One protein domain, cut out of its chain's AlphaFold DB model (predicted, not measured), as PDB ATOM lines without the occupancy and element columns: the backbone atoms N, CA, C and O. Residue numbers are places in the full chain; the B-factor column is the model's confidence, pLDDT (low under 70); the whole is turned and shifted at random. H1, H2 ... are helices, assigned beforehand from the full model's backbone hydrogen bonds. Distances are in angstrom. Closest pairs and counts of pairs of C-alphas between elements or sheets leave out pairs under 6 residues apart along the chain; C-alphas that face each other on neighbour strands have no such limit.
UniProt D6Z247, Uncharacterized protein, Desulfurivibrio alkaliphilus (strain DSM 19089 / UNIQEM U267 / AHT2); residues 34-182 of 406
ATOM      1  N   GLU A  34     -45.116  -3.125 -55.916       87.00
ATOM      2  CA  GLU A  34     -44.519  -3.247 -54.583       87.00
ATOM      3  C   GLU A  34     -45.510  -2.904 -53.464       87.00
ATOM      4  O   GLU A  34     -45.498  -3.552 -52.416       87.00
ATOM      5  N   ALA A  35     -46.397  -1.923 -53.679       88.88
ATOM      6  CA  ALA A  35     -47.474  -1.616 -52.741       88.88
ATOM      7  C   ALA A  35     -48.476  -2.780 -52.646       88.88
ATOM      8  O   ALA A  35     -48.865  -3.158 -51.542       88.88
ATOM      9  N   CYS A  36     -48.836  -3.386 -53.782       91.19
ATOM     10  CA  CYS A  36     -49.666  -4.592 -53.865       91.19
ATOM     11  C   CYS A  36     -49.044  -5.775 -53.102       91.19
ATOM     12  O   CYS A  36     -49.709  -6.394 -52.269       91.19
ATOM     13  N   ARG A  37     -47.758  -6.062 -53.350       93.88
ATOM     14  CA  ARG A  37     -47.006  -7.133 -52.683       93.88
ATOM     15  C   ARG A  37     -46.901  -6.896 -51.182       93.88
ATOM     16  O   ARG A  37     -47.230  -7.788 -50.406       93.88
ATOM     17  N   TYR A  38     -46.540  -5.683 -50.763       94.12
ATOM     18  CA  TYR A  38     -46.509  -5.310 -49.349       94.12
ATOM     19  C   TYR A  38     -47.870  -5.505 -48.669       94.12
ATOM     20  O   TYR A  38     -47.927  -6.102 -47.597       94.12
ATOM     21  N   ASP A  39     -48.966  -5.050 -49.284       94.75
ATOM     22  CA  ASP A  39     -50.310  -5.173 -48.711       94.75
ATOM     23  C   ASP A  39     -50.784  -6.633 -48.600       94.75
ATOM     24  O   ASP A  39     -51.497  -6.960 -47.649       94.75
ATOM     25  N   ALA A  40     -50.388  -7.508 -49.533       95.38
ATOM     26  CA  ALA A  40     -50.702  -8.937 -49.501       95.38
ATOM     27  C   ALA A  40     -49.923  -9.668 -48.394       95.38
ATOM     28  O   ALA A  40     -50.535 -10.312 -47.543       95.38
ATOM     29  N   ILE A  41     -48.598  -9.480 -48.323       95.69
ATOM     30  CA  ILE A  41     -47.755 -10.035 -47.245       95.69
ATOM     31  C   ILE A  41     -48.187  -9.491 -45.872       95.69
ATOM     32  O   ILE A  41     -48.266 -10.222 -44.889       95.69
ATOM     33  N   MET A  42     -48.546  -8.207 -45.789       96.25
ATOM     34  CA  MET A  42     -49.073  -7.588 -44.570       96.25
ATOM     35  C   MET A  42     -50.460  -8.120 -44.172       96.25
ATOM     36  O   MET A  42     -50.823  -8.027 -42.999       96.25
ATOM     37  N   ALA A  43     -51.250  -8.640 -45.116       96.56
ATOM     38  CA  ALA A  43     -52.512  -9.314 -44.819       96.56
ATOM     39  C   ALA A  43     -52.268 -10.728 -44.266       96.56
ATOM     40  O   ALA A  43     -52.841 -11.052 -43.226       96.56
ATOM     41  N   LEU A  44     -51.359 -11.502 -44.879       95.00
ATOM     42  CA  LEU A  44     -50.905 -12.810 -44.375       95.00
ATOM     43  C   LEU A  44     -50.377 -12.711 -42.940       95.00
ATOM     44  O   LEU A  44     -50.932 -13.325 -42.034       95.00
ATOM     45  N   ASN A  45     -49.404 -11.825 -42.702       93.81
ATOM     46  CA  ASN A  45     -48.773 -11.607 -41.391       93.81
ATOM     47  C   ASN A  45     -49.731 -11.083 -40.297       93.81
ATOM     48  O   ASN A  45     -49.315 -10.871 -39.158       93.81
ATOM     49  N   LYS A  46     -50.993 -10.793 -40.637       95.69
ATOM     50  CA  LYS A  46     -52.049 -10.351 -39.713       95.69
ATOM     51  C   LYS A  46     -53.195 -11.357 -39.587       95.69
ATOM     52  O   LYS A  46     -54.230 -10.992 -39.032       95.69
ATOM     53  N   GLY A  47     -53.052 -12.559 -40.143       93.81
ATOM     54  CA  GLY A  47     -54.113 -13.564 -40.182       93.81
ATOM     55  C   GLY A  47     -55.329 -13.154 -41.019       93.81
ATOM     56  O   GLY A  47     -56.426 -13.662 -40.821       93.81
ATOM     57  N   ASN A  48     -55.186 -12.186 -41.933       96.62
ATOM     58  CA  ASN A  48     -56.282 -11.724 -42.787       96.62
ATOM     59  C   ASN A  48     -56.218 -12.432 -44.145       96.62
ATOM     60  O   ASN A  48     -55.947 -11.820 -45.185       96.62
ATOM     61  N   TYR A  49     -56.418 -13.747 -44.097       95.75
ATOM     62  CA  TYR A  49     -56.185 -14.663 -45.210       95.75
ATOM     63  C   TYR A  49     -57.106 -14.397 -46.404       95.75
ATOM     64  O   TYR A  49     -56.625 -14.301 -47.531       95.75
ATOM     65  N   ASP A  50     -58.394 -14.117 -46.174       96.06
ATOM     66  CA  ASP A  50     -59.307 -13.721 -47.252       96.06
ATOM     67  C   ASP A  50     -58.863 -12.430 -47.944       96.06
ATOM     68  O   ASP A  50     -58.943 -12.328 -49.170       96.06
ATOM     69  N   ARG A  51     -58.354 -11.431 -47.206       96.56
ATOM     70  CA  ARG A  51     -57.783 -10.230 -47.836       96.56
ATOM     71  C   ARG A  51     -56.522 -10.569 -48.624       96.56
ATOM     72  O   ARG A  51     -56.342  -9.981 -49.689       96.56
ATOM     73  N   ALA A  52     -55.668 -11.460 -48.120       96.88
ATOM     74  CA  ALA A  52     -54.468 -11.894 -48.829       96.88
ATOM     75  C   ALA A  52     -54.834 -12.558 -50.165       96.88
ATOM     76  O   ALA A  52     -54.396 -12.075 -51.206       96.88
ATOM     77  N   LEU A  53     -55.728 -13.552 -50.163       96.12
ATOM     78  CA  LEU A  53     -56.258 -14.200 -51.371       96.12
ATOM     79  C   LEU A  53     -56.862 -13.174 -52.347       96.12
ATOM     80  O   LEU A  53     -56.430 -13.067 -53.494       96.12
ATOM     81  N   ASN A  54     -57.754 -12.302 -51.861       95.94
ATOM     82  CA  ASN A  54     -58.353 -11.216 -52.649       95.94
ATOM     83  C   ASN A  54     -57.347 -10.177 -53.187       95.94
ATOM     84  O   ASN A  54     -57.715  -9.343 -54.022       95.94
ATOM     85  N   LEU A  55     -56.118 -10.124 -52.669       95.19
ATOM     86  CA  LEU A  55     -55.033  -9.319 -53.230       95.19
ATOM     87  C   LEU A  55     -54.251 -10.138 -54.259       95.19
ATOM     88  O   LEU A  55     -54.129  -9.683 -55.391       95.19
ATOM     89  N   LEU A  56     -53.825 -11.353 -53.912       95.00
ATOM     90  CA  LEU A  56     -53.105 -12.291 -54.786       95.00
ATOM     91  C   LEU A  56     -53.897 -12.628 -56.070       95.00
ATOM     92  O   LEU A  56     -53.307 -12.913 -57.109       95.00
ATOM     93  N   ASP A  57     -55.228 -12.530 -56.058       93.00
ATOM     94  CA  ASP A  57     -56.056 -12.735 -57.253       93.00
ATOM     95  C   ASP A  57     -56.246 -11.517 -58.162       93.00
ATOM     96  O   ASP A  57     -56.653 -11.672 -59.318       93.00
ATOM     97  N   LYS A  58     -55.901 -10.307 -57.715       91.56
ATOM     98  CA  LYS A  58     -56.001  -9.108 -58.561       91.56
ATOM     99  C   LYS A  58     -54.852  -9.065 -59.555       91.56
ATOM    100  O   LYS A  58     -53.691  -9.127 -59.167       91.56
ATOM    101  N   SER A  59     -55.168  -8.843 -60.830       83.12
ATOM    102  CA  SER A  59     -54.177  -8.731 -61.913       83.12
ATOM    103  C   SER A  59     -53.036  -7.753 -61.608       83.12
ATOM    104  O   SER A  59     -51.885  -8.083 -61.858       83.12
ATOM    105  N   ALA A  60     -53.346  -6.599 -61.009       81.38
ATOM    106  CA  ALA A  60     -52.364  -5.583 -60.616       81.38
ATOM    107  C   ALA A  60     -51.433  -6.005 -59.463       81.38
ATOM    108  O   ALA A  60     -50.372  -5.413 -59.301       81.38
ATOM    109  N   CYS A  61     -51.823  -6.996 -58.657       85.44
ATOM    110  CA  CYS A  61     -50.943  -7.572 -57.645       85.44
ATOM    111  C   CYS A  61     -50.239  -8.833 -58.159       85.44
ATOM    112  O   CYS A  61     -49.101  -9.058 -57.771       85.44
ATOM    113  N   ARG A  62     -50.853  -9.623 -59.054       87.88
ATOM    114  CA  ARG A  62     -50.229 -10.826 -59.642       87.88
ATOM    115  C   ARG A  62     -48.892 -10.530 -60.326       87.88
ATOM    116  O   ARG A  62     -47.982 -11.332 -60.188       87.88
ATOM    117  N   SER A  63     -48.747  -9.391 -61.007       90.44
ATOM    118  CA  SER A  63     -47.478  -9.012 -61.650       90.44
ATOM    119  C   SER A  63     -46.361  -8.615 -60.673       90.44
ATOM    120  O   SER A  63     -45.205  -8.545 -61.078       90.44
ATOM    121  N   ALA A  64     -46.670  -8.411 -59.387       92.94
ATOM    122  CA  ALA A  64     -45.690  -8.077 -58.351       92.94
ATOM    123  C   ALA A  64     -44.919  -9.287 -57.780       92.94
ATOM    124  O   ALA A  64     -43.972  -9.108 -57.003       92.94
ATOM    125  N   PHE A  65     -45.346 -10.501 -58.131       94.44
ATOM    126  CA  PHE A  65     -44.808 -11.779 -57.668       94.44
ATOM    127  C   PHE A  65     -44.275 -12.583 -58.863       94.44
ATOM    128  O   PHE A  65     -44.763 -12.428 -59.984       94.44
ATOM    129  N   SER A  66     -43.306 -13.476 -58.634       93.75
ATOM    130  CA  SER A  66     -43.105 -14.602 -59.556       93.75
ATOM    131  C   SER A  66     -44.256 -15.606 -59.417       93.75
ATOM    132  O   SER A  66     -45.035 -15.537 -58.465       93.75
ATOM    133  N   GLU A  67     -44.371 -16.551 -60.349       93.50
ATOM    134  CA  GLU A  67     -45.398 -17.596 -60.285       93.50
ATOM    135  C   GLU A  67     -45.239 -18.477 -59.034       93.50
ATOM    136  O   GLU A  67     -46.187 -18.580 -58.254       93.50
ATOM    137  N   ASP A  68     -44.026 -18.973 -58.759       93.81
ATOM    138  CA  ASP A  68     -43.688 -19.677 -57.514       93.81
ATOM    139  C   ASP A  68     -44.073 -18.875 -56.263       93.81
ATOM    140  O   ASP A  68     -44.738 -19.387 -55.365       93.81
ATOM    141  N   GLU A  69     -43.694 -17.591 -56.204       95.25
ATOM    142  CA  GLU A  69     -43.953 -16.754 -55.030       95.25
ATOM    143  C   GLU A  69     -45.460 -16.497 -54.853       95.25
ATOM    144  O   GLU A  69     -45.965 -16.484 -53.728       95.25
ATOM    145  N   LEU A  70     -46.205 -16.332 -55.951       95.31
ATOM    146  CA  LEU A  70     -47.662 -16.195 -55.938       95.31
ATOM    147  C   LEU A  70     -48.342 -17.476 -55.432       95.31
ATOM    148  O   LEU A  70     -49.293 -17.394 -54.651       95.31
ATOM    149  N   LEU A  71     -47.875 -18.647 -55.872       95.44
ATOM    150  CA  LEU A  71     -48.398 -19.950 -55.458       95.44
ATOM    151  C   LEU A  71     -48.081 -20.243 -53.986       95.44
ATOM    152  O   LEU A  71     -48.993 -20.601 -53.242       95.44
ATOM    153  N   LEU A  72     -46.848 -19.990 -53.536       95.38
ATOM    154  CA  LEU A  72     -46.429 -20.161 -52.141       95.38
ATOM    155  C   LEU A  72     -47.251 -19.276 -51.190       95.38
ATOM    156  O   LEU A  72     -47.780 -19.759 -50.190       95.38
ATOM    157  N   ASN A  73     -47.439 -17.997 -51.533       95.81
ATOM    158  CA  ASN A  73     -48.244 -17.075 -50.722       95.81
ATOM    159  C   ASN A  73     -49.742 -17.414 -50.725       95.81
ATOM    160  O   ASN A  73     -50.423 -17.158 -49.732       95.81
ATOM    161  N   ARG A  74     -50.271 -17.999 -51.808       96.12
ATOM    162  CA  ARG A  74     -51.646 -18.527 -51.834       96.12
ATOM    163  C   ARG A  74     -51.795 -19.754 -50.947       96.12
ATOM    164  O   ARG A  74     -52.752 -19.808 -50.184       96.12
ATOM    165  N   ALA A  75     -50.859 -20.700 -51.017       95.62
ATOM    166  CA  ALA A  75     -50.875 -21.885 -50.168       95.62
ATOM    167  C   ALA A  75     -50.830 -21.495 -48.683       95.62
ATOM    168  O   ALA A  75     -51.698 -21.908 -47.921       95.62
ATOM    169  N   ALA A  76     -49.924 -20.588 -48.300       95.12
ATOM    170  CA  ALA A  76     -49.864 -20.034 -46.946       95.12
ATOM    171  C   ALA A  76     -51.167 -19.321 -46.523       95.12
ATOM    172  O   ALA A  76     -51.575 -19.421 -45.366       95.12
ATOM    173  N   ALA A  77     -51.848 -18.626 -47.445       95.50
ATOM    174  CA  ALA A  77     -53.149 -18.021 -47.159       95.50
ATOM    175  C   ALA A  77     -54.227 -19.077 -46.870       95.50
ATOM    176  O   ALA A  77     -54.999 -18.914 -45.930       95.50
ATOM    177  N   TYR A  78     -54.280 -20.146 -47.665       95.38
ATOM    178  CA  TYR A  78     -55.254 -21.219 -47.478       95.38
ATOM    179  C   TYR A  78     -54.983 -22.032 -46.202       95.38
ATOM    180  O   TYR A  78     -55.902 -22.202 -45.410       95.38
ATOM    181  N   ILE A  79     -53.731 -22.419 -45.926       93.62
ATOM    182  CA  ILE A  79     -53.332 -23.085 -44.666       93.62
ATOM    183  C   ILE A  79     -53.782 -22.257 -43.451       93.62
ATOM    184  O   ILE A  79     -54.419 -22.778 -42.535       93.62
ATOM    185  N   GLY A  80     -53.547 -20.942 -43.498       92.69
ATOM    186  CA  GLY A  80     -54.016 -20.007 -42.482       92.69
ATOM    187  C   GLY A  80     -55.537 -19.952 -42.335       92.69
ATOM    188  O   GLY A  80     -56.049 -19.925 -41.216       92.69
ATOM    189  N   ARG A  81     -56.279 -19.959 -43.450       92.56
ATOM    190  CA  ARG A  81     -57.750 -19.926 -43.433       92.56
ATOM    191  C   ARG A  81     -58.369 -21.229 -42.917       92.56
ATOM    192  O   ARG A  81     -59.389 -21.154 -42.240       92.56
ATOM    193  N   ALA A  82     -57.705 -22.368 -43.119       90.94
ATOM    194  CA  ALA A  82     -58.075 -23.651 -42.518       90.94
ATOM    195  C   ALA A  82     -57.900 -23.699 -40.981       90.94
ATOM    196  O   ALA A  82     -58.432 -24.604 -40.337       90.94
ATOM    197  N   GLY A  83     -57.192 -22.726 -40.391       90.06
ATOM    198  CA  GLY A  83     -56.953 -22.618 -38.946       90.06
ATOM    199  C   GLY A  83     -55.511 -22.896 -38.507       90.06
ATOM    200  O   GLY A  83     -55.228 -22.856 -37.309       90.06
ATOM    201  N   TYR A  84     -54.588 -23.140 -39.442       88.12
ATOM    202  CA  TYR A  84     -53.218 -23.554 -39.136       88.12
ATOM    203  C   TYR A  84     -52.196 -22.430 -39.381       88.12
ATOM    204  O   TYR A  84     -52.152 -21.828 -40.452       88.12
ATOM    205  N   ASP A  85     -51.307 -22.180 -38.417       84.94
ATOM    206  CA  ASP A  85     -50.067 -21.424 -38.642       84.94
ATOM    207  C   ASP A  85     -48.929 -22.427 -38.861       84.94
ATOM    208  O   ASP A  85     -48.693 -23.277 -38.005       84.94
ATOM    209  N   ILE A  86     -48.203 -22.321 -39.978       78.50
ATOM    210  CA  ILE A  86     -47.043 -23.171 -40.303       78.50
ATOM    211  C   ILE A  86     -46.014 -23.160 -39.160       78.50
ATOM    212  O   ILE A  86     -45.426 -24.193 -38.849       78.50
ATOM    213  N   LEU A  87     -45.817 -22.017 -38.491       79.19
ATOM    214  CA  LEU A  87     -44.911 -21.927 -37.345       79.19
ATOM    215  C   LEU A  87     -45.423 -22.691 -36.126       79.19
ATOM    216  O   LEU A  87     -44.610 -23.102 -35.306       79.19
ATOM    217  N   ASP A  88     -46.735 -22.848 -35.973       79.38
ATOM    218  CA  ASP A  88     -47.300 -23.703 -34.935       79.38
ATOM    219  C   ASP A  88     -47.203 -25.174 -35.350       79.38
ATOM    220  O   ASP A  88     -46.744 -25.963 -34.539       79.38
ATOM    221  N   LEU A  89     -47.477 -25.533 -36.613       73.69
ATOM    222  CA  LEU A  89     -47.297 -26.911 -37.107       73.69
ATOM    223  C   LEU A  89     -45.877 -27.438 -36.861       73.69
ATOM    224  O   LEU A  89     -45.697 -28.531 -36.335       73.69
ATOM    225  N   VAL A  90     -44.863 -26.633 -37.197       78.00
ATOM    226  CA  VAL A  90     -43.456 -26.991 -36.966       78.00
ATOM    227  C   VAL A  90     -43.138 -27.086 -35.472       78.00
ATOM    228  O   VAL A  90     -42.367 -27.956 -35.084       78.00
ATOM    229  N   LYS A  91     -43.733 -26.242 -34.614       78.81
ATOM    230  CA  LYS A  91     -43.559 -26.365 -33.156       78.81
ATOM    231  C   LYS A  91     -44.186 -27.643 -32.614       78.81
ATOM    232  O   LYS A  91     -43.567 -28.250 -31.757       78.81
ATOM    233  N   GLU A  92     -45.376 -28.034 -33.064       75.38
ATOM    234  CA  GLU A  92     -46.006 -29.267 -32.569       75.38
ATOM    235  C   GLU A  92     -45.181 -30.497 -32.947       75.38
ATOM    236  O   GLU A  92     -44.971 -31.352 -32.097       75.38
ATOM    237  N   ILE A  93     -44.634 -30.544 -34.168       71.56
ATOM    238  CA  ILE A  93     -43.715 -31.613 -34.588       71.56
ATOM    239  C   ILE A  93     -42.445 -31.607 -33.725       71.56
ATOM    240  O   ILE A  93     -42.115 -32.619 -33.128       71.56
ATOM    241  N   VAL A  94     -41.762 -30.463 -33.601       72.69
ATOM    242  CA  VAL A  94     -40.478 -30.368 -32.875       72.69
ATOM    243  C   VAL A  94     -40.621 -30.560 -31.357       72.69
ATOM    244  O   VAL A  94     -39.673 -30.979 -30.704       72.69
ATOM    245  N   ASN A  95     -41.779 -30.245 -30.769       70.50
ATOM    246  CA  ASN A  95     -42.027 -30.429 -29.335       70.50
ATOM    247  C   ASN A  95     -42.635 -31.807 -29.001       70.50
ATOM    248  O   ASN A  95     -42.886 -32.080 -27.824       70.50
ATOM    249  N   ALA A  96     -42.937 -32.648 -29.995       66.00
ATOM    250  CA  ALA A  96     -43.563 -33.943 -29.744       66.00
ATOM    251  C   ALA A  96     -42.611 -34.923 -29.026       66.00
ATOM    252  O   ALA A  96     -43.092 -35.724 -28.227       66.00
ATOM    253  N   ASP A  97     -41.293 -34.771 -29.212       61.41
ATOM    254  CA  ASP A  97     -40.243 -35.648 -28.661       61.41
ATOM    255  C   ASP A  97     -39.880 -35.383 -27.182       61.41
ATOM    256  O   ASP A  97     -39.159 -36.166 -26.564       61.41
ATOM    257  N   ASP A  98     -40.349 -34.278 -26.589       58.69
ATOM    258  CA  ASP A  98     -39.862 -33.779 -25.285       58.69
ATOM    259  C   ASP A  98     -40.568 -34.404 -24.042       58.69
ATOM    260  O   ASP A  98     -40.244 -34.031 -22.911       58.69
ATOM    261  N   ASP A  99     -41.516 -35.347 -24.203       56.72
ATOM    262  CA  ASP A  99     -42.216 -36.045 -23.095       56.72
ATOM    263  C   ASP A  99     -42.217 -37.587 -23.236       56.72
ATOM    264  O   ASP A  99     -42.920 -38.149 -24.075       56.72
ATOM    265  N   ASP A 100     -41.543 -38.274 -22.303       58.16
ATOM    266  CA  ASP A 100     -41.347 -39.743 -22.238       58.16
ATOM    267  C   ASP A 100     -42.635 -40.619 -22.221       58.16
ATOM    268  O   ASP A 100     -42.544 -41.832 -22.422       58.16
ATOM    269  N   ASP A 101     -43.821 -40.065 -21.926       56.03
ATOM    270  CA  ASP A 101     -45.028 -40.844 -21.555       56.03
ATOM    271  C   ASP A 101     -46.126 -40.936 -22.646       56.03
ATOM    272  O   ASP A 101     -47.086 -41.694 -22.488       56.03
ATOM    273  N   THR A 102     -46.024 -40.201 -23.760       57.38
ATOM    274  CA  THR A 102     -47.016 -40.233 -24.861       57.38
ATOM    275  C   THR A 102     -46.321 -40.293 -26.209       57.38
ATOM    276  O   THR A 102     -45.522 -39.410 -26.499       57.38
ATOM    277  N   LYS A 103     -46.664 -41.283 -27.046       65.56
ATOM    278  CA  LYS A 103     -46.070 -41.437 -28.381       65.56
ATOM    279  C   LYS A 103     -46.236 -40.166 -29.240       65.56
ATOM    280  O   LYS A 103     -47.297 -39.536 -29.242       65.56
ATOM    281  N   THR A 104     -45.183 -39.840 -29.988       65.56
ATOM    282  CA  THR A 104     -45.039 -38.668 -30.869       65.56
ATOM    283  C   THR A 104     -46.167 -38.558 -31.910       65.56
ATOM    284  O   THR A 104     -46.699 -37.474 -32.152       65.56
ATOM    285  N   ASP A 105     -46.604 -39.694 -32.466       67.44
ATOM    286  CA  ASP A 105     -47.690 -39.811 -33.452       67.44
ATOM    287  C   ASP A 105     -49.060 -39.362 -32.907       67.44
ATOM    288  O   ASP A 105     -49.760 -38.563 -33.536       67.44
ATOM    289  N   ALA A 106     -49.423 -39.819 -31.708       74.62
ATOM    290  CA  ALA A 106     -50.666 -39.483 -31.025       74.62
ATOM    291  C   ALA A 106     -50.769 -37.979 -30.754       74.62
ATOM    292  O   ALA A 106     -51.788 -37.363 -31.072       74.62
ATOM    293  N   ARG A 107     -49.689 -37.375 -30.240       74.00
ATOM    294  CA  ARG A 107     -49.602 -35.923 -30.018       74.00
ATOM    295  C   ARG A 107     -49.787 -35.136 -31.302       74.00
ATOM    296  O   ARG A 107     -50.508 -34.140 -31.315       74.00
ATOM    297  N   LEU A 108     -49.146 -35.582 -32.378       74.06
ATOM    298  CA  LEU A 108     -49.202 -34.896 -33.658       74.06
ATOM    299  C   LEU A 108     -50.624 -34.918 -34.237       74.06
ATOM    300  O   LEU A 108     -51.149 -33.870 -34.622       74.06
ATOM    301  N   ILE A 109     -51.277 -36.086 -34.238       80.88
ATOM    302  CA  ILE A 109     -52.666 -36.224 -34.698       80.88
ATOM    303  C   ILE A 109     -53.606 -35.375 -33.829       80.88
ATOM    304  O   ILE A 109     -54.438 -34.650 -34.374       80.88
ATOM    305  N   GLU A 110     -53.446 -35.391 -32.502       80.69
ATOM    306  CA  GLU A 110     -54.213 -34.559 -31.566       80.69
ATOM    307  C   GLU A 110     -54.047 -33.055 -31.849       80.69
ATOM    308  O   GLU A 110     -55.041 -32.349 -32.025       80.69
ATOM    309  N   ALA A 111     -52.812 -32.562 -31.968       79.00
ATOM    310  CA  ALA A 111     -52.513 -31.141 -32.151       79.00
ATOM    311  C   ALA A 111     -52.960 -30.584 -33.518       79.00
ATOM    312  O   ALA A 111     -53.263 -29.387 -33.640       79.00
ATOM    313  N   PHE A 112     -53.025 -31.434 -34.549       79.94
ATOM    314  CA  PHE A 112     -53.641 -31.107 -35.837       79.94
ATOM    315  C   PHE A 112     -55.175 -31.197 -35.796       79.94
ATOM    316  O   PHE A 112     -55.842 -30.352 -36.402       79.94
ATOM    317  N   ALA A 113     -55.741 -32.182 -35.089       80.19
ATOM    318  CA  ALA A 113     -57.183 -32.367 -34.935       80.19
ATOM    319  C   ALA A 113     -57.831 -31.243 -34.109       80.19
ATOM    320  O   ALA A 113     -58.909 -30.774 -34.468       80.19
ATOM    321  N   GLU A 114     -57.155 -30.742 -33.069       81.50
ATOM    322  CA  GLU A 114     -57.569 -29.559 -32.295       81.50
ATOM    323  C   GLU A 114     -57.702 -28.290 -33.146       81.50
ATOM    324  O   GLU A 114     -58.519 -27.414 -32.854       81.50
ATOM    325  N   ARG A 115     -56.882 -28.182 -34.195       79.56
ATOM    326  CA  ARG A 115     -56.838 -27.031 -35.109       79.56
ATOM    327  C   ARG A 115     -57.713 -27.209 -36.350       79.56
ATOM    328  O   ARG A 115     -57.912 -26.234 -37.075       79.56
ATOM    329  N   ALA A 116     -58.255 -28.407 -36.582       71.25
ATOM    330  CA  ALA A 116     -59.168 -28.690 -37.683       71.25
ATOM    331  C   ALA A 116     -60.496 -27.943 -37.472       71.25
ATOM    332  O   ALA A 116     -61.408 -28.405 -36.786       71.25
ATOM    333  N   SER A 117     -60.590 -26.744 -38.047       63.88
ATOM    334  CA  SER A 117     -61.807 -25.937 -38.019       63.88
ATOM    335  C   SER A 117     -62.751 -26.320 -39.162       63.88
ATOM    336  O   SER A 117     -62.297 -26.655 -40.254       63.88
ATOM    337  N   GLY A 118     -64.066 -26.255 -38.917       61.88
ATOM    338  CA  GLY A 118     -65.082 -26.596 -39.917       61.88
ATOM    339  C   GLY A 118     -64.963 -25.740 -41.185       61.88
ATOM    340  O   GLY A 118     -65.184 -24.529 -41.140       61.88
ATOM    341  N   GLY A 119     -64.637 -26.386 -42.302       68.75
ATOM    342  CA  GLY A 119     -64.312 -25.818 -43.612       68.75
ATOM    343  C   GLY A 119     -62.842 -26.015 -44.011       68.75
ATOM    344  O   GLY A 119     -62.467 -25.698 -45.144       68.75
ATOM    345  N   GLY A 120     -62.000 -26.517 -43.102       85.94
ATOM    346  CA  GLY A 120     -60.547 -26.522 -43.247       85.94
ATOM    347  C   GLY A 120     -60.029 -27.427 -44.361       85.94
ATOM    348  O   GLY A 120     -59.116 -27.026 -45.081       85.94
ATOM    349  N   MET A 121     -60.621 -28.608 -44.569       89.31
ATOM    350  CA  MET A 121     -60.091 -29.599 -45.523       89.31
ATOM    351  C   MET A 121     -60.047 -29.073 -46.967       89.31
ATOM    352  O   MET A 121     -59.067 -29.290 -47.681       89.31
ATOM    353  N   ASN A 122     -61.062 -28.306 -47.378       89.00
ATOM    354  CA  ASN A 122     -61.090 -27.656 -48.690       89.00
ATOM    355  C   ASN A 122     -59.938 -26.659 -48.867       89.00
ATOM    356  O   ASN A 122     -59.351 -26.572 -49.944       89.00
ATOM    357  N   ASP A 123     -59.595 -25.907 -47.824       92.69
ATOM    358  CA  ASP A 123     -58.476 -24.970 -47.861       92.69
ATOM    359  C   ASP A 123     -57.121 -25.689 -47.840       92.69
ATOM    360  O   ASP A 123     -56.218 -25.313 -48.594       92.69
ATOM    361  N   LEU A 124     -56.989 -26.779 -47.080       92.56
ATOM    362  CA  LEU A 124     -55.804 -27.636 -47.155       92.56
ATOM    363  C   LEU A 124     -55.612 -28.194 -48.578       92.56
ATOM    364  O   LEU A 124     -54.508 -28.138 -49.114       92.56
ATOM    365  N   ASP A 125     -56.677 -28.639 -49.252       92.00
ATOM    366  CA  ASP A 125     -56.585 -29.139 -50.631       92.00
ATOM    367  C   ASP A 125     -56.236 -28.051 -51.662       92.00
ATOM    368  O   ASP A 125     -55.433 -28.277 -52.577       92.00
ATOM    369  N   ARG A 126     -56.752 -26.826 -51.486       93.25
ATOM    370  CA  ARG A 126     -56.341 -25.658 -52.287       93.25
ATOM    371  C   ARG A 126     -54.858 -25.328 -52.094       93.25
ATOM    372  O   ARG A 126     -54.200 -24.935 -53.062       93.25
ATOM    373  N   ALA A 127     -54.322 -25.496 -50.884       94.81
ATOM    374  CA  ALA A 127     -52.896 -25.329 -50.608       94.81
ATOM    375  C   ALA A 127     -52.050 -26.430 -51.277       94.81
ATOM    376  O   ALA A 127     -51.113 -26.094 -52.005       94.81
ATOM    377  N   THR A 128     -52.434 -27.709 -51.157       92.38
ATOM    378  CA  THR A 128     -51.781 -28.832 -51.865       92.38
ATOM    379  C   THR A 128     -51.797 -28.588 -53.374       92.38
ATOM    380  O   THR A 128     -50.782 -28.735 -54.051       92.38
ATOM    381  N   SER A 129     -52.926 -28.129 -53.914       91.88
ATOM    382  CA  SER A 129     -53.081 -27.790 -55.331       91.88
ATOM    383  C   SER A 129     -52.177 -26.639 -55.788       91.88
ATOM    384  O   SER A 129     -51.743 -26.625 -56.942       91.88
ATOM    385  N   ALA A 130     -51.870 -25.675 -54.915       93.75
ATOM    386  CA  ALA A 130     -50.918 -24.605 -55.212       93.75
ATOM    387  C   ALA A 130     -49.462 -25.108 -55.192       93.75
ATOM    388  O   ALA A 130     -48.696 -24.739 -56.083       93.75
ATOM    389  N   TYR A 131     -49.095 -25.996 -54.259       92.88
ATOM    390  CA  TYR A 131     -47.782 -26.655 -54.257       92.88
ATOM    391  C   TYR A 131     -47.599 -27.584 -55.464       92.88
ATOM    392  O   TYR A 131     -46.587 -27.477 -56.155       92.88
ATOM    393  N   ARG A 132     -48.607 -28.397 -55.814       90.00
ATOM    394  CA  ARG A 132     -48.613 -29.212 -57.044       90.00
ATOM    395  C   ARG A 132     -48.332 -28.374 -58.287       90.00
ATOM    396  O   ARG A 132     -47.468 -28.744 -59.069       90.00
ATOM    397  N   LYS A 133     -48.996 -27.225 -58.445       91.12
ATOM    398  CA  LYS A 133     -48.782 -26.319 -59.593       91.12
ATOM    399  C   LYS A 133     -47.374 -25.712 -59.637       91.12
ATOM    400  O   LYS A 133     -46.896 -25.412 -60.720       91.12
ATOM    401  N   MET A 134     -46.710 -25.557 -58.491       91.00
ATOM    402  CA  MET A 134     -45.342 -25.030 -58.398       91.00
ATOM    403  C   MET A 134     -44.263 -26.095 -58.665       91.00
ATOM    404  O   MET A 134     -43.171 -25.779 -59.135       91.00
ATOM    405  N   LEU A 135     -44.555 -27.352 -58.322       88.56
ATOM    406  CA  LEU A 135     -43.608 -28.470 -58.377       88.56
ATOM    407  C   LEU A 135     -43.727 -29.304 -59.659       88.56
ATOM    408  O   LEU A 135     -42.722 -29.822 -60.136       88.56
ATOM    409  N   LEU A 136     -44.940 -29.418 -60.209       83.81
ATOM    410  CA  LEU A 136     -45.295 -30.304 -61.324       83.81
ATOM    411  C   LEU A 136     -45.640 -29.533 -62.615       83.81
ATOM    412  O   LEU A 136     -46.349 -30.058 -63.473       83.81
ATOM    413  N   ASP A 137     -45.175 -28.287 -62.759       76.88
ATOM    414  CA  ASP A 137     -45.268 -27.574 -64.041       76.88
ATOM    415  C   ASP A 137     -44.518 -28.361 -65.138       76.88
ATOM    416  O   ASP A 137     -43.452 -28.936 -64.888       76.88
ATOM    417  N   GLU A 138     -45.084 -28.400 -66.353       57.97
ATOM    418  CA  GLU A 138     -44.892 -29.460 -67.371       57.97
ATOM    419  C   GLU A 138     -43.436 -29.672 -67.843       57.97
ATOM    420  O   GLU A 138     -43.138 -30.605 -68.592       57.97
ATOM    421  N   ALA A 139     -42.518 -28.787 -67.458       53.66
ATOM    422  CA  ALA A 139     -41.156 -28.728 -67.961       53.66
ATOM    423  C   ALA A 139     -40.104 -29.493 -67.135       53.66
ATOM    424  O   ALA A 139     -39.010 -29.700 -67.671       53.66
ATOM    425  N   LEU A 140     -40.354 -29.835 -65.857       51.09
ATOM    426  CA  LEU A 140     -39.241 -30.058 -64.913       51.09
ATOM    427  C   LEU A 140     -39.191 -31.378 -64.117       51.09
ATOM    428  O   LEU A 140     -38.147 -32.025 -64.204       51.09
ATOM    429  N   LEU A 141     -40.197 -31.789 -63.324       55.53
ATOM    430  CA  LEU A 141     -39.972 -32.832 -62.297       55.53
ATOM    431  C   LEU A 141     -41.147 -33.787 -62.002       55.53
ATOM    432  O   LEU A 141     -42.070 -33.435 -61.280       55.53
ATOM    433  N   GLY A 142     -40.988 -35.053 -62.412       58.88
ATOM    434  CA  GLY A 142     -41.732 -36.212 -61.886       58.88
ATOM    435  C   GLY A 142     -43.236 -36.270 -62.196       58.88
ATOM    436  O   GLY A 142     -43.837 -35.308 -62.654       58.88
ATOM    437  N   ASP A 143     -43.848 -37.425 -61.914       77.56
ATOM    438  CA  ASP A 143     -45.307 -37.605 -62.020       77.56
ATOM    439  C   ASP A 143     -46.035 -37.293 -60.689       77.56
ATOM    440  O   ASP A 143     -47.258 -37.157 -60.667       77.56
ATOM    441  N   THR A 144     -45.305 -37.182 -59.567       82.38
ATOM    442  CA  THR A 144     -45.859 -36.943 -58.218       82.38
ATOM    443  C   THR A 144     -44.991 -35.992 -57.387       82.38
ATOM    444  O   THR A 144     -43.793 -35.839 -57.642       82.38
ATOM    445  N   ILE A 145     -45.574 -35.373 -56.347       83.31
ATOM    446  CA  ILE A 145     -44.852 -34.462 -55.435       83.31
ATOM    447  C   ILE A 145     -43.690 -35.192 -54.752       83.31
ATOM    448  O   ILE A 145     -42.560 -34.702 -54.758       83.31
ATOM    449  N   ARG A 146     -43.936 -36.417 -54.261       85.69
ATOM    450  CA  ARG A 146     -42.906 -37.305 -53.703       85.69
ATOM    451  C   ARG A 146     -41.711 -37.458 -54.641       85.69
ATOM    452  O   ARG A 146     -40.582 -37.501 -54.170       85.69
ATOM    453  N   ALA A 147     -41.933 -37.559 -55.956       86.12
ATOM    454  CA  ALA A 147     -40.859 -37.658 -56.943       86.12
ATOM    455  C   ALA A 147     -40.101 -36.333 -57.136       86.12
ATOM    456  O   ALA A 147     -38.870 -36.357 -57.182       86.12
ATOM    457  N   ALA A 148     -40.804 -35.198 -57.194       87.31
ATOM    458  CA  ALA A 148     -40.198 -33.870 -57.331       87.31
ATOM    459  C   ALA A 148     -39.364 -33.445 -56.102       87.31
ATOM    460  O   ALA A 148     -38.374 -32.729 -56.244       87.31
ATOM    461  N   CYS A 149     -39.728 -33.916 -54.906       90.06
ATOM    462  CA  CYS A 149     -39.117 -33.512 -53.635       90.06
ATOM    463  C   CYS A 149     -37.956 -34.405 -53.142       90.06
ATOM    464  O   CYS A 149     -37.384 -34.134 -52.083       90.06
ATOM    465  N   LYS A 150     -37.566 -35.456 -53.883       88.81
ATOM    466  CA  LYS A 150     -36.466 -36.362 -53.480       88.81
ATOM    467  C   LYS A 150     -35.123 -35.636 -53.389       88.81
ATOM    468  O   LYS A 150     -34.846 -34.735 -54.180       88.81
ATOM    469  N   GLU A 151     -34.235 -36.100 -52.503       82.88
ATOM    470  CA  GLU A 151     -32.894 -35.511 -52.295       82.88
ATOM    471  C   GLU A 151     -32.084 -35.358 -53.602       82.88
ATOM    472  O   GLU A 151     -31.320 -34.403 -53.762       82.88
ATOM    473  N   SER A 152     -32.266 -36.266 -54.572       83.56
ATOM    474  CA  SER A 152     -31.606 -36.177 -55.883       83.56
ATOM    475  C   SER A 152     -32.005 -34.931 -56.678       83.56
ATOM    476  O   SER A 152     -31.152 -34.341 -57.344       83.56
ATOM    477  N   GLU A 153     -33.266 -34.504 -56.565       85.75
ATOM    478  CA  GLU A 153     -33.854 -33.419 -57.354       85.75
ATOM    479  C   GLU A 153     -33.784 -32.057 -56.661       85.75
ATOM    480  O   GLU A 153     -33.768 -31.029 -57.335       85.75
ATOM    481  N   GLN A 154     -33.619 -32.018 -55.335       85.56
ATOM    482  CA  GLN A 154     -33.534 -30.782 -54.539       85.56
ATOM    483  C   GLN A 154     -32.502 -29.758 -55.030       85.56
ATOM    484  O   GLN A 154     -32.655 -28.556 -54.810       85.56
ATOM    485  N   ARG A 155     -31.440 -30.207 -55.708       86.81
ATOM    486  CA  ARG A 155     -30.416 -29.319 -56.292       86.81
ATOM    487  C   ARG A 155     -30.907 -28.543 -57.515       86.81
ATOM    488  O   ARG A 155     -30.286 -27.544 -57.870       86.81
ATOM    489  N   ASN A 156     -31.978 -29.019 -58.143       88.44
ATOM    490  CA  ASN A 156     -32.622 -28.426 -59.309       88.44
ATOM    491  C   ASN A 156     -33.807 -27.522 -58.911       88.44
ATOM    492  O   ASN A 156     -34.228 -26.702 -59.723       88.44
ATOM    493  N   LEU A 157     -34.310 -27.645 -57.674       89.50
ATOM    494  CA  LEU A 157     -35.412 -26.842 -57.136       89.50
ATOM    495  C   LEU A 157     -34.993 -25.393 -56.830       89.50
ATOM    496  O   LEU A 157     -33.922 -25.137 -56.260       89.50
ATOM    497  N   SER A 158     -35.892 -24.452 -57.134       91.81
ATOM    498  CA  SER A 158     -35.860 -23.094 -56.584       91.81
ATOM    499  C   SER A 158     -36.036 -23.128 -55.058       91.81
ATOM    500  O   SER A 158     -36.500 -24.119 -54.495       91.81
ATOM    501  N   ASP A 159     -35.655 -22.059 -54.354       93.50
ATOM    502  CA  ASP A 159     -35.834 -22.022 -52.895       93.50
ATOM    503  C   ASP A 159     -37.330 -22.048 -52.519       93.50
ATOM    504  O   ASP A 159     -37.713 -22.796 -51.627       93.50
ATOM    505  N   PHE A 160     -38.194 -21.384 -53.299       93.56
ATOM    506  CA  PHE A 160     -39.651 -21.481 -53.142       93.56
ATOM    507  C   PHE A 160     -40.192 -22.899 -53.375       93.56
ATOM    508  O   PHE A 160     -41.131 -23.311 -52.702       93.56
ATOM    509  N   GLN A 161     -39.603 -23.662 -54.300       92.94
ATOM    510  CA  GLN A 161     -39.989 -25.054 -54.535       92.94
ATOM    511  C   GLN A 161     -39.532 -25.987 -53.398       92.94
ATOM    512  O   GLN A 161     -40.250 -26.920 -53.054       92.94
ATOM    513  N   LYS A 162     -38.385 -25.728 -52.754       92.69
ATOM    514  CA  LYS A 162     -37.984 -26.456 -51.530       92.69
ATOM    515  C   LYS A 162     -38.929 -26.138 -50.374       92.69
ATOM    516  O   LYS A 162     -39.411 -27.061 -49.722       92.69
ATOM    517  N   ASP A 163     -39.262 -24.859 -50.191       93.25
ATOM    518  CA  ASP A 163     -40.275 -24.425 -49.226       93.25
ATOM    519  C   ASP A 163     -41.625 -25.105 -49.518       93.25
ATOM    520  O   ASP A 163     -42.303 -25.555 -48.596       93.25
ATOM    521  N   ALA A 164     -42.022 -25.231 -50.787       93.31
ATOM    522  CA  ALA A 164     -43.242 -25.932 -51.184       93.31
ATOM    523  C   ALA A 164     -43.207 -27.426 -50.844       93.31
ATOM    524  O   ALA A 164     -44.204 -27.940 -50.350       93.31
ATOM    525  N   CYS A 165     -42.083 -28.116 -51.049       93.31
ATOM    526  CA  CYS A 165     -41.934 -29.513 -50.642       93.31
ATOM    527  C   CYS A 165     -42.057 -29.698 -49.124       93.31
ATOM    528  O   CYS A 165     -42.859 -30.512 -48.672       93.31
ATOM    529  N   PHE A 166     -41.317 -28.907 -48.340       92.44
ATOM    530  CA  PHE A 166     -41.376 -28.959 -46.877       92.44
ATOM    531  C   PHE A 166     -42.803 -28.699 -46.369       92.44
ATOM    532  O   PHE A 166     -43.366 -29.499 -45.622       92.44
ATOM    533  N   ASN A 167     -43.434 -27.622 -46.847       92.62
ATOM    534  CA  ASN A 167     -44.794 -27.273 -46.446       92.62
ATOM    535  C   ASN A 167     -45.855 -28.255 -46.972       92.62
ATOM    536  O   ASN A 167     -46.882 -28.417 -46.320       92.62
ATOM    537  N   ASN A 168     -45.635 -28.929 -48.106       91.81
ATOM    538  CA  ASN A 168     -46.538 -29.975 -48.591       91.81
ATOM    539  C   ASN A 168     -46.525 -31.201 -47.672       91.81
ATOM    540  O   ASN A 168     -47.586 -31.737 -47.370       91.81
ATOM    541  N   GLY A 169     -45.354 -31.611 -47.181       90.88
ATOM    542  CA  GLY A 169     -45.254 -32.702 -46.213       90.88
ATOM    543  C   GLY A 169     -45.909 -32.369 -44.862       90.88
ATOM    544  O   GLY A 169     -46.662 -33.187 -44.336       90.88
ATOM    545  N   LEU A 170     -45.736 -31.139 -44.353       89.06
ATOM    546  CA  LEU A 170     -46.492 -30.641 -43.185       89.06
ATOM    547  C   LEU A 170     -48.009 -30.673 -43.422       89.06
ATOM    548  O   LEU A 170     -48.787 -31.075 -42.559       89.06
ATOM    549  N   LEU A 171     -48.429 -30.230 -44.607       91.19
ATOM    550  CA  LEU A 171     -49.825 -30.170 -45.016       91.19
ATOM    551  C   LEU A 171     -50.446 -31.563 -45.173       91.19
ATOM    552  O   LEU A 171     -51.618 -31.742 -44.859       91.19
ATOM    553  N   ALA A 172     -49.674 -32.555 -45.610       90.25
ATOM    554  CA  ALA A 172     -50.109 -33.943 -45.679       90.25
ATOM    555  C   ALA A 172     -50.369 -34.531 -44.289       90.25
ATOM    556  O   ALA A 172     -51.414 -35.145 -44.083       90.25
ATOM    557  N   ALA A 173     -49.486 -34.272 -43.318       86.25
ATOM    558  CA  ALA A 173     -49.724 -34.643 -41.924       86.25
ATOM    559  C   ALA A 173     -50.986 -33.952 -41.364       86.25
ATOM    560  O   ALA A 173     -51.824 -34.608 -40.744       86.25
ATOM    561  N   ALA A 174     -51.187 -32.664 -41.680       88.31
ATOM    562  CA  ALA A 174     -52.396 -31.927 -41.312       88.31
ATOM    563  C   ALA A 174     -53.674 -32.525 -41.928       88.31
ATOM    564  O   ALA A 174     -54.661 -32.703 -41.216       88.31
ATOM    565  N   LYS A 175     -53.663 -32.869 -43.228       90.00
ATOM    566  CA  LYS A 175     -54.799 -33.516 -43.914       90.00
ATOM    567  C   LYS A 175     -55.087 -34.894 -43.316       90.00
ATOM    568  O   LYS A 175     -56.227 -35.142 -42.947       90.00
ATOM    569  N   ALA A 176     -54.076 -35.741 -43.125       89.12
ATOM    570  CA  ALA A 176     -54.242 -37.065 -42.527       89.12
ATOM    571  C   ALA A 176     -54.877 -36.996 -41.124       89.12
ATOM    572  O   ALA A 176     -55.844 -37.703 -40.838       89.12
ATOM    573  N   ALA A 177     -54.382 -36.103 -40.263       86.44
ATOM    574  CA  ALA A 177     -54.913 -35.915 -38.917       86.44
ATOM    575  C   ALA A 177     -56.308 -35.261 -38.897       86.44
ATOM    576  O   ALA A 177     -57.161 -35.654 -38.099       86.44
ATOM    577  N   ALA A 178     -56.583 -34.313 -39.798       86.69
ATOM    578  CA  ALA A 178     -57.923 -33.761 -39.978       86.69
ATOM    579  C   ALA A 178     -58.913 -34.839 -40.454       86.69
ATOM    580  O   ALA A 178     -60.017 -34.913 -39.921       86.69
ATOM    581  N   THR A 179     -58.516 -35.731 -41.366       89.56
ATOM    582  CA  THR A 179     -59.330 -36.884 -41.783       89.56
ATOM    583  C   THR A 179     -59.584 -37.845 -40.625       89.56
ATOM    584  O   THR A 179     -60.731 -38.234 -40.419       89.56
ATOM    585  N   PHE A 180     -58.581 -38.163 -39.794       87.38
ATOM    586  CA  PHE A 180     -58.816 -38.917 -38.553       87.38
ATOM    587  C   PHE A 180     -59.813 -38.209 -37.620       87.38
ATOM    588  O   PHE A 180     -60.732 -38.854 -37.122       87.38
ATOM    589  N   SER A 181     -59.709 -36.890 -37.434       85.62
ATOM    590  CA  SER A 181     -60.695 -36.113 -36.666       85.62
ATOM    591  C   SER A 181     -62.108 -36.252 -37.242       85.62
ATOM    592  O   SER A 181     -63.029 -36.666 -36.535       85.62
ATOM    593  N   LEU A 182     -62.285 -36.004 -38.545       85.19
ATOM    594  CA  LEU A 182     -63.573 -36.128 -39.236       85.19
ATOM    595  C   LEU A 182     -64.167 -37.540 -39.108       85.19
ATOM    596  O   LEU A 182     -65.351 -37.671 -38.793       85.19
TER     597      LEU A 182
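This is residues 34 to 182 of the 406 residues of an uncharacterized protein of Desulfurivibrio alkaliphilus (strain DSM 19089 / UNIQEM U267 / AHT2) (UniProt D6Z247). Three long helices, H4, H7 and H9, form an up-and-down bundle as the core; the helical hairpin of H1 and H2 packs on H4, and a second hairpin, H5 and H6, crosses H9, with residues 98 to 103 sticking out. The printed part has 149 residues with nine named helices, H1 to H9 in order, and no named strand: all helix. It is compact, with a radius of gyration of the C-alphas of 16.0 A and spans of 52 by 37 by 26 A.

H1, residues 34 to 44, begins at C-alpha 34 (-44.519, -3.247, -54.583). H2 holds residues 49 to 56, H3 59 to 62, and H4 67 to 81, 21.0 A long. H5 holds residues 86 to 94 and H6 104 to 113. H7, residues 120 to 135, measures 22.8 A; H8 holds residues 145 to 148. H9, residues 159 to 182, measures 34.0 A and ends at C-alpha 182 (-63.573, -36.128, -39.236).

H4, the hub, touches H7 at a shallow tilt of 14 degrees, opposite ways; their closest C-alphas, Ala 75 and Ala 127, are 4.0 A apart. H7 touches H9 at 27 degrees, shallow, opposite ways (C-alphas 131 and 164, 5.5 A). H2 touches H4 at Tyr 49 and Ala 77, C-alphas 4.9 A apart. H1 touches H2 at Ala 40 and Ala 52, 4.8 A between C-alphas; H3 only just touches H1, with 3 pairs of C-alphas within 8 A. H6 touches residues 173 to 181 of H9, about perpendicular at 82 degrees. H8 only just touches H7. Every O i to N i+4 pair is within hydrogen-bond range in the helices but H3 and H8, too short for one.

The C-alphas farthest apart, of Ala 60 and Asp 101, are 53.1 A apart. The printed part has no cut and no long link. pLDDT is under 70 at residues 96 to 105, 117 to 119 and 138 to 142.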